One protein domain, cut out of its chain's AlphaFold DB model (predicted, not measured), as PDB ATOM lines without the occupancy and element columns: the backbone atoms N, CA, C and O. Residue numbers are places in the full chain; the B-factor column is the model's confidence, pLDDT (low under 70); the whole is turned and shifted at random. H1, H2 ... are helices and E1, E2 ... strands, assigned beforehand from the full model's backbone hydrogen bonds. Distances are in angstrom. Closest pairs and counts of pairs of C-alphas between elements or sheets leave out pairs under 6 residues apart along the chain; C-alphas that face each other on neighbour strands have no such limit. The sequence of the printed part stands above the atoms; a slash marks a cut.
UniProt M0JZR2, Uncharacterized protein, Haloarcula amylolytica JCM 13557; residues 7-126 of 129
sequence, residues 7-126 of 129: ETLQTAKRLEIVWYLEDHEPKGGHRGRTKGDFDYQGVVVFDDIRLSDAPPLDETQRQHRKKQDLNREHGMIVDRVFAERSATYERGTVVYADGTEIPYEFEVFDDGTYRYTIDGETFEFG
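AT A GLANCE: This is residues 7 to 126 of the 129 residues of an uncharacterized protein of Haloarcula amylolytica JCM 13557 (UniProt M0JZR2). A twisted sheet of five strands, E3 to E7, has one long helix, H2, packed over one face; ahead of these, residues 7 to 58 make a wide, loose loop to one side, with the short helix H1 at its start and the small hairpin of E1 and E2 along it. The printed part has 120 residues, with named elements in the order H1 E1 E2 H2 E3 E4 E5 E6 E7; its class is mixed, helices and strands. The larger sheet runs E3 - E4 - E5 - E6 - E7, antiparallel throughout. The whole is loose, with a radius of gyration of the C-alphas of 18.6 A and spans of 52 by 38 by 26 A.

IN THESE COORDINATES: H1, residues 7 to 10, begins at C-alpha 7 (41.765, 50.735, 6.681). E1 is residues 27 to 29 and E2 residues 32 to 34. H2, residues 59 to 74, is 22.2 A long. E3, residues 77 to 85, is 19.2 A long and bends by 58 degrees at residue 82. E4, residues 89 to 96, is 21.8 A long, and E5, residues 101 to 108, 23.2 A. E6 is residues 114 to 118; E7, residues 121 to 125, ends at C-alpha 125 (20.436, 54.406, -10.474).

HOW THE PARTS SIT: E3 to E7 form a meander, each strand the antiparallel neighbour of the one before. Within hydrogen-bond range are N 81 and O 93 of E3 and E4, 2.9 A, N 106 and O 90 of E5 and E4, 2.7 A, N 115 and O 107 of E6 and E5, 2.8 A, and N 123 and O 116 of E7 and E6, 2.8 A. H2 is on this sheet at a height of 8.5 A, in two layers, a helix on one face of a sheet. It lies only just over E6, on which 3 of its C-alphas fall, and runs along the strands, at 19 degrees to E6 on the local plane. H2 and E7 have as their closest C-alphas Glu 59 and Phe 123, 5.9 A. In H2 every O i to N i+4 pair is within hydrogen-bond range; H1 is too short for one. In the hairpin of E1 and E2, N 29 and O 32 are 2.8 A apart. H1, for instance, is apart from H2.

THE WHOLE: The C-alphas farthest apart, of Gly 42 and Ala 83, are 52.1 A apart. The printed part has no cut. The links H1 to E1 and E2 to H2, of 16 and 24 residues, are long. Mean pLDDT of the printed part is 83.1; residues 7 to 16, 28 to 32, 34 to 36 and 49 to 54 are under 70.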
ATOM      1  N   GLU A   7      43.221  50.885   6.547       68.62
ATOM      2  CA  GLU A   7      41.765  50.735   6.681       68.62
ATOM      3  C   GLU A   7      41.171  49.695   5.709       68.62
ATOM      4  O   GLU A   7      40.290  48.912   6.081       68.62
ATOM      5  N   THR A   8      41.702  49.617   4.484       65.44
ATOM      6  CA  THR A   8      41.306  48.636   3.464       65.44
ATOM      7  C   THR A   8      41.703  47.226   3.888       65.44
ATOM      8  O   THR A   8      40.938  46.286   3.685       65.44
ATOM      9  N   LEU A   9      42.862  47.084   4.540       68.06
ATOM     10  CA  LEU A   9      43.361  45.808   5.064       68.06
ATOM     11  C   LEU A   9      42.631  45.341   6.329       68.06
ATOM     12  O   LEU A   9      42.509  44.140   6.554       68.06
ATOM     13  N   GLN A  10      42.143  46.270   7.154       64.12
ATOM     14  CA  GLN A  10      41.404  45.956   8.383       64.12
ATOM     15  C   GLN A  10      39.943  45.556   8.129       64.12
ATOM     16  O   GLN A  10      39.272  45.048   9.027       64.12
ATOM     17  N   THR A  11      39.436  45.761   6.912       61.22
ATOM     18  CA  THR A  11      38.040  45.476   6.575       61.22
ATOM     19  C   THR A  11      37.896  44.049   6.041       61.22
ATOM     20  O   THR A  11      38.482  43.699   5.019       61.22
ATOM     21  N   ALA A  12      37.057  43.225   6.677       57.28
ATOM     22  CA  ALA A  12      36.719  41.900   6.159       57.28
ATOM     23  C   ALA A  12      35.891  42.026   4.865       57.28
ATOM     24  O   ALA A  12      34.673  42.206   4.896       57.28
ATOM     25  N   LYS A  13      36.546  41.943   3.704       64.25
ATOM     26  CA  LYS A  13      35.871  41.844   2.403       64.25
ATOM     27  C   LYS A  13      35.490  40.381   2.170       64.25
ATOM     28  O   LYS A  13      36.353  39.506   2.154       64.25
ATOM     29  N   ARG A  14      34.195  40.091   1.993       64.69
ATOM     30  CA  ARG A  14      33.745  38.747   1.603       64.69
ATOM     31  C   ARG A  14      33.947  38.577   0.101       64.69
ATOM     32  O   ARG A  14      33.210  39.160  -0.687       64.69
ATOM     33  N   LEU A  15      34.921  37.758  -0.275       66.81
ATOM     34  CA  LEU A  15      35.031  37.220  -1.623       66.81
ATOM     35  C   LEU A  15      34.181  35.950  -1.697       66.81
ATOM     36  O   LEU A  15      34.450  34.973  -1.001       66.81
ATOM     37  N   GLU A  16      33.132  35.977  -2.511       69.00
ATOM     38  CA  GLU A  16      32.333  34.797  -2.825       69.00
ATOM     39  C   GLU A  16      32.603  34.414  -4.274       69.00
ATOM     40  O   GLU A  16      32.318  35.186  -5.188       69.00
ATOM     41  N   ILE A  17      33.183  33.231  -4.473       71.75
ATOM     42  CA  ILE A  17      33.408  32.687  -5.805       71.75
ATOM     43  C   ILE A  17      32.455  31.522  -6.003       71.75
ATOM     44  O   ILE A  17      32.445  30.571  -5.222       71.75
ATOM     45  N   VAL A  18      31.656  31.612  -7.059       72.56
ATOM     46  CA  VAL A  18      30.700  30.581  -7.452       72.56
ATOM     47  C   VAL A  18      30.972  30.223  -8.903       72.56
ATOM     48  O   VAL A  18      31.188  31.107  -9.731       72.56
ATOM     49  N   TRP A  19      30.971  28.931  -9.204       72.88
ATOM     50  CA  TRP A  19      31.131  28.402 -10.552       72.88
ATOM     51  C   TRP A  19      29.833  27.715 -10.956       72.88
ATOM     52  O   TRP A  19      29.185  27.119 -10.104       72.88
ATOM     53  N   TYR A  20      29.460  27.823 -12.227       75.38
ATOM     54  CA  TYR A  20      28.279  27.192 -12.813       75.38
ATOM     55  C   TYR A  20      28.712  26.474 -14.091       75.38
ATOM     56  O   TYR A  20      29.669  26.910 -14.735       75.38
ATOM     57  N   LEU A  21      28.037  25.381 -14.450       76.38
ATOM     58  CA  LEU A  21      28.253  24.744 -15.748       76.38
ATOM     59  C   LEU A  21      27.635  25.613 -16.852       76.38
ATOM     60  O   LEU A  21      26.586  26.220 -16.645       76.38
ATOM     61  N   GLU A  22      28.285  25.673 -18.014       77.69
ATOM     62  CA  GLU A  22      27.852  26.493 -19.158       77.69
ATOM     63  C   GLU A  22      26.455  26.104 -19.667       77.69
ATOM     64  O   GLU A  22      25.665  26.956 -20.057       77.69
ATOM     65  N   ASP A  23      26.120  24.819 -19.599       80.12
ATOM     66  CA  ASP A  23      24.837  24.248 -20.011       80.12
ATOM     67  C   ASP A  23      23.744  24.323 -18.926       80.12
ATOM     68  O   ASP A  23      22.592  23.971 -19.182       80.12
ATOM     69  N   HIS A  24      24.080  24.810 -17.726       76.00
ATOM     70  CA  HIS A  24      23.167  24.941 -16.588       76.00
ATOM     71  C   HIS A  24      23.338  26.308 -15.919       76.00
ATOM     72  O   HIS A  24      23.823  26.420 -14.786       76.00
ATOM     73  N   GLU A  25      22.931  27.360 -16.633       72.25
ATOM     74  CA  GLU A  25      23.029  28.734 -16.146       72.25
ATOM     75  C   GLU A  25      22.331  28.930 -14.780       72.25
ATOM     76  O   GLU A  25      21.270  28.353 -14.507       72.25
ATOM     77  N   PRO A  26      22.903  29.766 -13.893       73.50
ATOM     78  CA  PRO A  26      22.285  30.091 -12.616       73.50
ATOM     79  C   PRO A  26      20.960  30.821 -12.786       73.50
ATOM     80  O   PRO A  26      20.809  31.697 -13.636       73.50
ATOM     81  N   LYS A  27      20.028  30.564 -11.868       74.44
ATOM     82  CA  LYS A  27      18.783  31.330 -11.794       74.44
ATOM     83  C   LYS A  27      19.039  32.702 -11.173       74.44
ATOM     84  O   LYS A  27      19.786  32.826 -10.197       74.44
ATOM     85  N   GLY A  28      18.382  33.733 -11.698       69.31
ATOM     86  CA  GLY A  28      18.347  35.052 -11.066       69.31
ATOM     87  C   GLY A  28      17.546  35.035  -9.758       69.31
ATOM     88  O   GLY A  28      16.502  34.390  -9.673       69.31
ATOM     89  N   GLY A  29      18.023  35.749  -8.738       63.19
ATOM     90  CA  GLY A  29      17.361  35.903  -7.444       63.19
ATOM     91  C   GLY A  29      17.622  37.270  -6.807       63.19
ATOM     92  O   GLY A  29      18.455  38.049  -7.264       63.19
ATOM     93  N   HIS A  30      16.920  37.564  -5.708       48.50
ATOM     94  CA  HIS A  30      16.948  38.878  -5.037       48.50
ATOM     95  C   HIS A  30      18.338  39.298  -4.511       48.50
ATOM     96  O   HIS A  30      18.572  40.467  -4.229       48.50
ATOM     97  N   ARG A  31      19.273  38.347  -4.380       61.25
ATOM     98  CA  ARG A  31      20.671  38.580  -3.975       61.25
ATOM     99  C   ARG A  31      21.677  38.280  -5.097       61.25
ATOM    100  O   ARG A  31      22.844  38.041  -4.812       61.25
ATOM    101  N   GLY A  32      21.232  38.265  -6.354       69.06
ATOM    102  CA  GLY A  32      22.056  37.932  -7.517       69.06
ATOM    103  C   GLY A  32      21.837  36.501  -8.009       69.06
ATOM    104  O   GLY A  32      20.713  36.001  -8.006       69.06
ATOM    105  N   ARG A  33      22.905  35.846  -8.474       70.44
ATOM    106  CA  ARG A  33      22.848  34.477  -9.009       70.44
ATOM    107  C   ARG A  33      22.616  33.471  -7.885       70.44
ATOM    108  O   ARG A  33      23.291  33.508  -6.861       70.44
ATOM    109  N   THR A  34      21.667  32.571  -8.092       67.44
ATOM    110  CA  THR A  34      21.333  31.481  -7.171       67.44
ATOM    111  C   THR A  34      21.574  30.138  -7.849       67.44
ATOM    112  O   THR A  34      21.556  30.039  -9.079       67.44
ATOM    113  N   LYS A  35      21.830  29.098  -7.046       66.44
ATOM    114  CA  LYS A  35      22.011  27.732  -7.545       66.44
ATOM    115  C   LYS A  35      20.790  27.326  -8.383       66.44
ATOM    116  O   LYS A  35      19.659  27.492  -7.933       66.44
ATOM    117  N   GLY A  36      21.036  26.841  -9.602       68.75
ATOM    118  CA  GLY A  36      20.000  26.264 -10.458       68.75
ATOM    119  C   GLY A  36      19.473  24.930  -9.916       68.75
ATOM    120  O   GLY A  36      19.837  24.500  -8.824       68.75
ATOM    121  N   ASP A  37      18.645  24.243 -10.699       75.31
ATOM    122  CA  ASP A  37      18.023  22.971 -10.281       75.31
ATOM    123  C   ASP A  37      18.970  21.763 -10.384       75.31
ATOM    124  O   ASP A  37      18.552  20.625 -10.176       75.31
ATOM    125  N   PHE A  38      20.234  21.997 -10.734       72.69
ATOM    126  CA  PHE A  38      21.208  20.949 -10.996       72.69
ATOM    127  C   PHE A  38      22.279  20.894  -9.906       72.69
ATOM    128  O   PHE A  38      22.868  21.912  -9.526       72.69
ATOM    129  N   ASP A  39      22.550  19.683  -9.432       74.19
ATOM    130  CA  ASP A  39      23.662  19.389  -8.539       74.19
ATOM    131  C   ASP A  39      24.879  18.976  -9.365       74.19
ATOM    132  O   ASP A  39      24.841  17.998 -10.105       74.19
ATOM    133  N   TYR A  40      25.981  19.706  -9.220       73.50
ATOM    134  CA  TYR A  40      27.263  19.370  -9.835       73.50
ATOM    135  C   TYR A  40      28.379  19.413  -8.790       73.50
ATOM    136  O   TYR A  40      28.336  20.176  -7.823       73.50
ATOM    137  N   GLN A  41      29.376  18.551  -8.977       72.56
ATOM    138  CA  GLN A  41      30.555  18.444  -8.125       72.56
ATOM    139  C   GLN A  41      31.804  18.510  -8.999       72.56
ATOM    140  O   GLN A  41      31.874  17.883 -10.052       72.56
ATOM    141  N   GLY A  42      32.790  19.279  -8.558       75.50
ATOM    142  CA  GLY A  42      34.037  19.503  -9.276       75.50
ATOM    143  C   GLY A  42      35.014  20.285  -8.410       75.50
ATOM    144  O   GLY A  42      34.636  20.829  -7.370       75.50
ATOM    145  N   VAL A  43      36.279  20.309  -8.823       77.44
ATOM    146  CA  VAL A  43      37.335  21.058  -8.138       77.44
ATOM    147  C   VAL A  43      37.650  22.299  -8.955       77.44
ATOM    148  O   VAL A  43      37.971  22.198 -10.136       77.44
ATOM    149  N   VAL A  44      37.595  23.459  -8.306       72.12
ATOM    150  CA  VAL A  44      38.083  24.721  -8.861       72.12
ATOM    151  C   VAL A  44      39.243  25.185  -7.994       72.12
ATOM    152  O   VAL A  44      39.131  25.211  -6.768       72.12
ATOM    153  N   VAL A  45      40.364  25.513  -8.630       79.50
ATOM    154  CA  VAL A  45      41.555  26.037  -7.957       79.50
ATOM    155  C   VAL A  45      41.653  27.522  -8.268       79.50
ATOM    156  O   VAL A  45      41.601  27.913  -9.432       79.50
ATOM    157  N   PHE A  46      41.795  28.336  -7.226       75.31
ATOM    158  CA  PHE A  46      42.051  29.767  -7.337       75.31
ATOM    159  C   PHE A  46      43.467  30.042  -6.854       75.31
ATOM    160  O   PHE A  46      43.837  29.607  -5.763       75.31
ATOM    161  N   ASP A  47      44.230  30.769  -7.657       79.50
ATOM    162  CA  ASP A  47      45.542  31.295  -7.290       79.50
ATOM    163  C   ASP A  47      45.537  32.819  -7.484       79.50
ATOM    164  O   ASP A  47      44.647  33.361  -8.144       79.50
ATOM    165  N   ASP A  48      46.507  33.515  -6.895       70.62
ATOM    166  CA  ASP A  48      46.750  34.945  -7.125       70.62
ATOM    167  C   ASP A  48      45.568  35.895  -6.801       70.62
ATOM    168  O   ASP A  48      45.399  36.950  -7.419       70.62
ATOM    169  N   ILE A  49      44.759  35.587  -5.780       65.75
ATOM    170  CA  ILE A  49      43.717  36.511  -5.297       65.75
ATOM    171  C   ILE A  49      44.384  37.745  -4.672       65.75
ATOM    172  O   ILE A  49      44.991  37.671  -3.602       65.75
ATOM    173  N   ARG A  50      44.245  38.900  -5.332       63.59
ATOM    174  CA  ARG A  50      44.795  40.187  -4.884       63.59
ATOM    175  C   ARG A  50      43.675  41.189  -4.648       63.59
ATOM    176  O   ARG A  50      42.753  41.306  -5.450       63.59
ATOM    177  N   LEU A  51      43.779  41.926  -3.548       64.69
ATOM    178  CA  LEU A  51      42.929  43.077  -3.271       64.69
ATOM    179  C   LEU A  51      43.550  44.306  -3.952       64.69
ATOM    180  O   LEU A  51      44.760  44.509  -3.854       64.69
ATOM    181  N   SER A  52      42.742  45.109  -4.640       64.12
ATOM    182  CA  SER A  52      43.144  46.404  -5.200       64.12
ATOM    183  C   SER A  52      42.177  47.495  -4.740       64.12
ATOM    184  O   SER A  52      41.018  47.220  -4.426       64.12
ATOM    185  N   ASP A  53      42.650  48.737  -4.692       66.31
ATOM    186  CA  ASP A  53      41.874  49.937  -4.361       66.31
ATOM    187  C   ASP A  53      41.171  50.535  -5.589       66.31
ATOM    188  O   ASP A  53      40.842  51.721  -5.606       66.31
ATOM    189  N   ALA A  54      40.928  49.716  -6.620       68.44
ATOM    190  CA  ALA A  54      40.356  50.183  -7.873       68.44
ATOM    191  C   ALA A  54      39.096  51.020  -7.604       68.44
ATOM    192  O   ALA A  54      38.267  50.616  -6.773       68.44
ATOM    193  N   PRO A  55      38.919  52.175  -8.270       72.06
ATOM    194  CA  PRO A  55      37.715  52.972  -8.102       72.06
ATOM    195  C   PRO A  55      36.475  52.125  -8.438       72.06
ATOM    196  O   PRO A  55      36.574  51.160  -9.201       72.06
ATOM    197  N   PRO A  56      35.312  52.420  -7.838       72.69
ATOM    198  CA  PRO A  56      34.067  51.733  -8.169       72.69
ATOM    199  C   PRO A  56      33.801  51.792  -9.676       72.69
ATOM    200  O   PRO A  56      33.970  52.847 -10.281       72.69
ATOM    201  N   LEU A  57      33.388  50.672 -10.274       76.12
ATOM    202  CA  LEU A  57      33.107  50.625 -11.716       76.12
ATOM    203  C   LEU A  57      31.743  51.236 -12.072       76.12
ATOM    204  O   LEU A  57      31.517  51.591 -13.224       76.12
ATOM    205  N   ASP A  58      30.843  51.335 -11.092       83.12
ATOM    206  CA  ASP A  58      29.474  51.818 -11.254       83.12
ATOM    207  C   ASP A  58      28.908  52.372  -9.926       83.12
ATOM    208  O   ASP A  58      29.493  52.203  -8.847       83.12
ATOM    209  N   GLU A  59      27.745  53.022 -10.001       85.25
ATOM    210  CA  GLU A  59      27.026  53.611  -8.859       85.25
ATOM    211  C   GLU A  59      26.594  52.574  -7.810       85.25
ATOM    212  O   GLU A  59      26.585  52.857  -6.609       85.25
ATOM    213  N   THR A  60      26.332  51.329  -8.226       82.44
ATOM    214  CA  THR A  60      26.001  50.234  -7.299       82.44
ATOM    215  C   THR A  60      27.195  49.889  -6.422       82.44
ATOM    216  O   THR A  60      27.061  49.729  -5.207       82.44
ATOM    217  N   GLN A  61      28.390  49.830  -7.004       82.62
ATOM    218  CA  GLN A  61      29.625  49.615  -6.266       82.62
ATOM    219  C   GLN A  61      29.963  50.807  -5.372       82.62
ATOM    220  O   GLN A  61      30.415  50.585  -4.246       82.62
ATOM    221  N   ARG A  62      29.723  52.047  -5.827       87.62
ATOM    222  CA  ARG A  62      29.904  53.254  -5.000       87.62
ATOM    223  C   ARG A  62      29.022  53.200  -3.752       87.62
ATOM    224  O   ARG A  62      29.540  53.244  -2.637       87.62
ATOM    225  N   GLN A  63      27.719  52.983  -3.927       90.06
ATOM    226  CA  GLN A  63      26.765  52.879  -2.819       90.06
ATOM    227  C   GLN A  63      27.100  51.712  -1.885       90.06
ATOM    228  O   GLN A  63      27.014  51.836  -0.662       90.06
ATOM    229  N   HIS A  64      27.504  50.567  -2.441       85.06
ATOM    230  CA  HIS A  64      27.880  49.413  -1.635       85.06
ATOM    231  C   HIS A  64      29.099  49.703  -0.757       85.06
ATOM    232  O   HIS A  64      29.096  49.329   0.416       85.06
ATOM    233  N   ARG A  65      30.119  50.394  -1.288       83.81
ATOM    234  CA  ARG A  65      31.280  50.828  -0.498       83.81
ATOM    235  C   ARG A  65      30.868  51.803   0.594       83.81
ATOM    236  O   ARG A  65      31.131  51.504   1.753       83.81
ATOM    237  N   LYS A  66      30.106  52.849   0.260       91.44
ATOM    238  CA  LYS A  66      29.608  53.810   1.254       91.44
ATOM    239  C   LYS A  66      28.863  53.121   2.395       91.44
ATOM    240  O   LYS A  66      29.118  53.389   3.563       91.44
ATOM    241  N   LYS A  67      27.985  52.166   2.080       89.44
ATOM    242  CA  LYS A  67      27.260  51.388   3.093       89.44
ATOM    243  C   LYS A  67      28.184  50.515   3.949       89.44
ATOM    244  O   LYS A  67      27.926  50.351   5.137       89.44
ATOM    245  N   GLN A  68      29.223  49.919   3.362       86.31
ATOM    246  CA  GLN A  68      30.222  49.168   4.128       86.31
ATOM    247  C   GLN A  68      31.005  50.080   5.074       86.31
ATOM    248  O   GLN A  68      31.217  49.692   6.220       86.31
ATOM    249  N   ASP A  69      31.394  51.267   4.613       88.56
ATOM    250  CA  ASP A  69      32.134  52.243   5.413       88.56
ATOM    251  C   ASP A  69      31.287  52.727   6.599       88.56
ATOM    252  O   ASP A  69      31.723  52.598   7.742       88.56
ATOM    253  N   LEU A  70      30.031  53.122   6.356       92.19
ATOM    254  CA  LEU A  70      29.097  53.519   7.417       92.19
ATOM    255  C   LEU A  70      28.831  52.383   8.415       92.19
ATOM    256  O   LEU A  70      28.824  52.602   9.621       92.19
ATOM    257  N   ASN A  71      28.665  51.145   7.932       89.00
ATOM    258  CA  ASN A  71      28.461  50.004   8.824       89.00
ATOM    259  C   ASN A  71      29.696  49.684   9.683       89.00
ATOM    260  O   ASN A  71      29.573  49.118  10.768       89.00
ATOM    261  N   ARG A  72      30.895  49.971   9.172       83.44
ATOM    262  CA  ARG A  72      32.148  49.786   9.907       83.44
ATOM    263  C   ARG A  72      32.304  50.856  10.982       83.44
ATOM    264  O   ARG A  72      32.745  50.530  12.078       83.44
ATOM    265  N   GLU A  73      31.959  52.097  10.661       90.31
ATOM    266  CA  GLU A  73      32.078  53.236  11.575       90.31
ATOM    267  C   GLU A  73      31.023  53.198  12.684       90.31
ATOM    268  O   GLU A  73      31.360  53.420  13.844       90.31
ATOM    269  N   HIS A  74      29.783  52.835  12.344       92.62
ATOM    270  CA  HIS A  74      28.628  52.993  13.235       92.62
ATOM    271  C   HIS A  74      27.948  51.672  13.640       92.62
ATOM    272  O   HIS A  74      26.985  51.638  14.409       92.62
ATOM    273  N   GLY A  75      28.447  50.538  13.144       90.50
ATOM    274  CA  GLY A  75      27.808  49.235  13.318       90.50
ATOM    275  C   GLY A  75      26.655  49.017  12.336       90.50
ATOM    276  O   GLY A  75      26.518  49.708  11.340       90.50
ATOM    277  N   MET A  76      25.814  48.007  12.556       90.81
ATOM    278  CA  MET A  76      24.699  47.732  11.638       90.81
ATOM    279  C   MET A  76      23.557  48.745  11.789       90.81
ATOM    280  O   MET A  76      23.316  49.249  12.880       90.81
ATOM    281  N   ILE A  77      22.800  48.978  10.716       94.06
ATOM    282  CA  ILE A  77      21.525  49.707  10.786       94.06
ATOM    283  C   ILE A  77      20.557  48.944  11.698       94.06
ATOM    284  O   ILE A  77      20.332  47.747  11.486       94.06
ATOM    285  N   VAL A  78      19.962  49.640  12.666       96.94
ATOM    286  CA  VAL A  78      18.976  49.083  13.607       96.94
ATOM    287  C   VAL A  78      17.574  49.645  13.405       96.94
ATOM    288  O   VAL A  78      16.612  48.942  13.702       96.94
ATOM    289  N   ASP A  79      17.443  50.860  12.862       96.75
ATOM    290  CA  ASP A  79      16.139  51.476  12.601       96.75
ATOM    291  C   ASP A  79      16.175  52.494  11.444       96.75
ATOM    292  O   ASP A  79      17.242  52.907  10.973       96.75
ATOM    293  N   ARG A  80      14.990  52.893  10.968       94.94
ATOM    294  CA  ARG A  80      14.782  53.998  10.027       94.94
ATOM    295  C   ARG A  80      13.602  54.853  10.468       94.94
ATOM    296  O   ARG A  80      12.463  54.390  10.491       94.94
ATOM    297  N   VAL A  81      13.876  56.124  10.730       96.00
ATOM    298  CA  VAL A  81      12.870  57.109  11.131       96.00
ATOM    299  C   VAL A  81      12.495  57.949   9.918       96.00
ATOM    300  O   VAL A  81      13.311  58.715   9.410       96.00
ATOM    301  N   PHE A  82      11.260  57.812   9.441       95.56
ATOM    302  CA  PHE A  82      10.765  58.574   8.293       95.56
ATOM    303  C   PHE A  82      10.265  59.949   8.736       95.56
ATOM    304  O   PHE A  82       9.386  60.044   9.593       95.56
ATOM    305  N   ALA A  83      10.786  61.006   8.117       93.94
ATOM    306  CA  ALA A  83      10.262  62.360   8.264       93.94
ATOM    307  C   ALA A  83       9.179  62.641   7.213       93.94
ATOM    308  O   ALA A  83       8.147  63.236   7.514       93.94
ATOM    309  N   GLU A  84       9.403  62.184   5.981       94.50
ATOM    310  CA  GLU A  84       8.499  62.381   4.854       94.50
ATOM    311  C   GLU A  84       8.529  61.158   3.940       94.50
ATOM    312  O   GLU A  84       9.590  60.585   3.689       94.50
ATOM    313  N   ARG A  85       7.359  60.731   3.460       93.75
ATOM    314  CA  ARG A  85       7.250  59.567   2.582       93.75
ATOM    315  C   ARG A  85       6.051  59.680   1.653       93.75
ATOM    316  O   ARG A  85       4.929  59.911   2.100       93.75
ATOM    317  N   SER A  86       6.295  59.473   0.370       93.81
ATOM    318  CA  SER A  86       5.310  59.399  -0.702       93.81
ATOM    319  C   SER A  86       5.605  58.181  -1.592       93.81
ATOM    320  O   SER A  86       6.422  57.328  -1.245       93.81
ATOM    321  N   ALA A  87       4.917  58.067  -2.730       91.25
ATOM    322  CA  ALA A  87       5.183  57.009  -3.705       91.25
ATOM    323  C   ALA A  87       6.523  57.188  -4.445       91.25
ATOM    324  O   ALA A  87       7.099  56.204  -4.896       91.25
ATOM    325  N   THR A  88       7.005  58.426  -4.570       93.69
ATOM    326  CA  THR A  88       8.185  58.790  -5.372       93.69
ATOM    327  C   THR A  88       9.285  59.451  -4.551       93.69
ATOM    328  O   THR A  88      10.331  59.779  -5.092       93.69
ATOM    329  N   TYR A  89       9.074  59.656  -3.254       94.81
ATOM    330  CA  TYR A  89      10.023  60.348  -2.394       94.81
ATOM    331  C   TYR A  89      10.005  59.781  -0.979       94.81
ATOM    332  O   TYR A  89       8.949  59.471  -0.426       94.81
ATOM    333  N   GLU A  90      11.173  59.677  -0.368       96.75
ATOM    334  CA  GLU A  90      11.345  59.288   1.021       96.75
ATOM    335  C   GLU A  90      12.509  60.071   1.622       96.75
ATOM    336  O   GLU A  90      13.603  60.108   1.067       96.75
ATOM    337  N   ARG A  91      12.285  60.680   2.783       97.25
ATOM    338  CA  ARG A  91      13.312  61.375   3.553       97.25
ATOM    339  C   ARG A  91      13.202  60.994   5.012       97.25
ATOM    340  O   ARG A  91      12.108  60.938   5.581       97.25
ATOM    341  N   GLY A  92      14.344  60.780   5.639       97.00
ATOM    342  CA  GLY A  92      14.389  60.412   7.039       97.00
ATOM    343  C   GLY A  92      15.803  60.274   7.559       97.00
ATOM    344  O   GLY A  92      16.748  60.824   6.999       97.00
ATOM    345  N   THR A  93      15.927  59.496   8.622       97.69
ATOM    346  CA  THR A  93      17.184  59.213   9.300       97.69
ATOM    347  C   THR A  93      17.375  57.708   9.399       97.69
ATOM    348  O   THR A  93      16.460  56.971   9.771       97.69
ATOM    349  N   VAL A  94      18.575  57.241   9.069       97.25
ATOM    350  CA  VAL A  94      19.027  55.879   9.358       97.25
ATOM    351  C   VAL A  94      19.676  55.878  10.739       97.25
ATOM    352  O   VAL A  94      20.600  56.657  10.971       97.25
ATOM    353  N   VAL A  95      19.208  55.001  11.627       97.62
ATOM    354  CA  VAL A  95      19.771  54.825  12.971       97.62
ATOM    355  C   VAL A  95      20.680  53.602  12.973       97.62
ATOM    356  O   VAL A  95      20.260  52.498  12.604       97.62
ATOM    357  N   TYR A  96      21.924  53.798  13.391       97.75
ATOM    358  CA  TYR A  96      22.942  52.758  13.496       97.75
ATOM    359  C   TYR A  96      23.059  52.208  14.924       97.75
ATOM    360  O   TYR A  96      22.544  52.784  15.881       97.75
ATOM    361  N   ALA A  97      23.694  51.043  15.070       95.69
ATOM    362  CA  ALA A  97      23.793  50.317  16.337       95.69
ATOM    363  C   ALA A  97      24.552  51.079  17.437       95.69
ATOM    364  O   ALA A  97      24.303  50.838  18.618       95.69
ATOM    365  N   ASP A  98      25.455  51.986  17.069       95.50
ATOM    366  CA  ASP A  98      26.143  52.895  17.992       95.50
ATOM    367  C   ASP A  98      25.284  54.105  18.424       95.50
ATOM    368  O   ASP A  98      25.721  54.902  19.254       95.50
ATOM    369  N   GLY A  99      24.061  54.230  17.896       96.88
ATOM    370  CA  GLY A  99      23.152  55.356  18.121       96.88
ATOM    371  C   GLY A  99      23.350  56.525  17.155       96.88
ATOM    372  O   GLY A  99      22.639  57.521  17.277       96.88
ATOM    373  N   THR A 100      24.281  56.432  16.201       97.94
ATOM    374  CA  THR A 100      24.493  57.468  15.190       97.94
ATOM    375  C   THR A 100      23.291  57.559  14.256       97.94
ATOM    376  O   THR A 100      22.759  56.559  13.767       97.94
ATOM    377  N   GLU A 101      22.889  58.796  13.987       97.88
ATOM    378  CA  GLU A 101      21.752  59.155  13.156       97.88
ATOM    379  C   GLU A 101      22.236  59.864  11.892       97.88
ATOM    380  O   GLU A 101      22.797  60.958  11.962       97.88
ATOM    381  N   ILE A 102      22.015  59.246  10.731       97.62
ATOM    382  CA  ILE A 102      22.450  59.798   9.444       97.62
ATOM    383  C   ILE A 102      21.230  60.123   8.583       97.62
ATOM    384  O   ILE A 102      20.444  59.214   8.288       97.62
ATOM    385  N   PRO A 103      21.061  61.384   8.142       97.25
ATOM    386  CA  PRO A 103      19.970  61.743   7.253       97.25
ATOM    387  C   PRO A 103      20.144  61.069   5.891       97.25
ATOM    388  O   PRO A 103      21.257  60.935   5.370       97.25
ATOM    389  N   TYR A 104      19.023  60.668   5.304       97.19
ATOM    390  CA  TYR A 104      18.976  60.136   3.954       97.19
ATOM    391  C   TYR A 104      17.780  60.683   3.180       97.19
ATOM    392  O   TYR A 104      16.747  61.044   3.752       97.19
ATOM    393  N   GLU A 105      17.928  60.680   1.862       97.50
ATOM    394  CA  GLU A 105      16.880  61.013   0.905       97.50
ATOM    395  C   GLU A 105      16.852  59.963  -0.206       97.50
ATOM    396  O   GLU A 105      17.882  59.415  -0.601       97.50
ATOM    397  N   PHE A 106      15.663  59.654  -0.695       96.00
ATOM    398  CA  PHE A 106      15.426  58.747  -1.802       96.00
ATOM    399  C   PHE A 106      14.338  59.335  -2.695       96.00
ATOM    400  O   PHE A 106      13.281  59.725  -2.207       96.00
ATOM    401  N   GLU A 107      14.589  59.394  -3.995       96.50
ATOM    402  CA  GLU A 107      13.689  59.983  -4.986       96.50
ATOM    403  C   GLU A 107      13.600  59.062  -6.203       96.50
ATOM    404  O   GLU A 107      14.618  58.554  -6.666       96.50
ATOM    405  N   VAL A 108      12.393  58.835  -6.716       94.12
ATOM    406  CA  VAL A 108      12.123  58.067  -7.938       94.12
ATOM    407  C   VAL A 108      11.574  59.021  -8.987       94.12
ATOM    408  O   VAL A 108      10.590  59.715  -8.734       94.12
ATOM    409  N   PHE A 109      12.190  59.026 -10.162       92.88
ATOM    410  CA  PHE A 109      11.801  59.860 -11.293       92.88
ATOM    411  C   PHE A 109      10.875  59.106 -12.258       92.88
ATOM    412  O   PHE A 109      10.814  57.874 -12.272       92.88
ATOM    413  N   ASP A 110      10.155  59.856 -13.094       90.75
ATOM    414  CA  ASP A 110       9.148  59.317 -14.020       90.75
ATOM    415  C   ASP A 110       9.730  58.379 -15.094       90.75
ATOM    416  O   ASP A 110       9.021  57.530 -15.635       90.75
ATOM    417  N   ASP A 111      11.020  58.509 -15.403       89.25
ATOM    418  CA  ASP A 111      11.745  57.653 -16.349       89.25
ATOM    419  C   ASP A 111      12.220  56.323 -15.730       89.25
ATOM    420  O   ASP A 111      12.873  55.517 -16.397       89.25
ATOM    421  N   GLY A 112      11.876  56.071 -14.463       84.75
ATOM    422  CA  GLY A 112      12.268  54.878 -13.718       84.75
ATOM    423  C   GLY A 112      13.683  54.942 -13.141       84.75
ATOM    424  O   GLY A 112      14.127  53.962 -12.533       84.75
ATOM    425  N   THR A 113      14.391  56.063 -13.303       92.00
ATOM    426  CA  THR A 113      15.615  56.326 -12.546       92.00
ATOM    427  C   THR A 113      15.287  56.673 -11.099       92.00
ATOM    428  O   THR A 113      14.168  57.065 -10.758       92.00
ATOM    429  N   TYR A 114      16.254  56.489 -10.209       92.81
ATOM    430  CA  TYR A 114      16.113  56.881  -8.818       92.81
ATOM    431  C   TYR A 114      17.433  57.379  -8.247       92.81
ATOM    432  O   TYR A 114      18.516  56.940  -8.634       92.81
ATOM    433  N   ARG A 115      17.329  58.298  -7.295       95.88
ATOM    434  CA  ARG A 115      18.445  58.892  -6.572       95.88
ATOM    435  C   ARG A 115      18.371  58.489  -5.110       95.88
ATOM    436  O   ARG A 115      17.301  58.493  -4.509       95.88
ATOM    437  N   TYR A 116      19.517  58.162  -4.536       96.00
ATOM    438  CA  TYR A 116      19.668  57.902  -3.113       96.00
ATOM    439  C   TYR A 116      20.803  58.753  -2.560       96.00
ATOM    440  O   TYR A 116      21.927  58.666  -3.049       96.00
ATOM    441  N   THR A 117      20.522  59.534  -1.528       97.50
ATOM    442  CA  THR A 117      21.508  60.362  -0.835       97.50
ATOM    443  C   THR A 117      21.627  59.898   0.605       97.50
ATOM    444  O   THR A 117      20.620  59.775   1.298       97.50
ATOM    445  N   ILE A 118      22.844  59.647   1.077       97.00
ATOM    446  CA  ILE A 118      23.124  59.348   2.486       97.00
ATOM    447  C   ILE A 118      24.496  59.896   2.862       97.00
ATOM    448  O   ILE A 118      25.449  59.761   2.097       97.00
ATOM    449  N   ASP A 119      24.588  60.513   4.041       95.12
ATOM    450  CA  ASP A 119      25.833  61.107   4.546       95.12
ATOM    451  C   ASP A 119      26.497  62.057   3.523       95.12
ATOM    452  O   ASP A 119      27.686  61.976   3.216       95.12
ATOM    453  N   GLY A 120      25.671  62.907   2.901       92.75
ATOM    454  CA  GLY A 120      26.096  63.896   1.908       92.75
ATOM    455  C   GLY A 120      26.502  63.337   0.538       92.75
ATOM    456  O   GLY A 120      26.734  64.125  -0.377       92.75
ATOM    457  N   GLU A 121      26.561  62.016   0.358       95.69
ATOM    458  CA  GLU A 121      26.887  61.392  -0.925       95.69
ATOM    459  C   GLU A 121      25.618  60.965  -1.663       95.69
ATOM    460  O   GLU A 121      24.721  60.362  -1.079       95.69
ATOM    461  N   THR A 122      25.551  61.290  -2.956       96.44
ATOM    462  CA  THR A 122      24.425  60.982  -3.844       96.44
ATOM    463  C   THR A 122      24.810  59.894  -4.845       96.44
ATOM    464  O   THR A 122      25.874  59.964  -5.467       96.44
ATOM    465  N   PHE A 123      23.914  58.924  -5.013       94.31
ATOM    466  CA  PHE A 123      24.018  57.799  -5.936       94.31
ATOM    467  C   PHE A 123      22.805  57.798  -6.867       94.31
ATOM    468  O   PHE A 123      21.667  57.901  -6.398       94.31
ATOM    469  N   GLU A 124      23.040  57.669  -8.167       93.81
ATOM    470  CA  GLU A 124      21.988  57.643  -9.188       93.81
ATOM    471  C   GLU A 124      21.911  56.259  -9.830       93.81
ATOM    472  O   GLU A 124      22.922  55.627 -10.127       93.81
ATOM    473  N   PHE A 125      20.697  55.760 -10.011       89.06
ATOM    474  CA  PHE A 125      20.436  54.406 -10.474       89.06
ATOM    475  C   PHE A 125      19.320  54.393 -11.506       89.06
ATOM    476  O   PHE A 125      18.447  55.256 -11.515       89.06
ATOM    477  N   GLY A 126      19.302  53.351 -12.335       79.12
ATOM    478  CA  GLY A 126      18.446  53.336 -13.518       79.12
ATOM    479  C   GLY A 126      19.061  54.161 -14.648       79.12
ATOM    480  O   GLY A 126      20.087  54.811 -14.473       79.12
TER     481      GLY A 126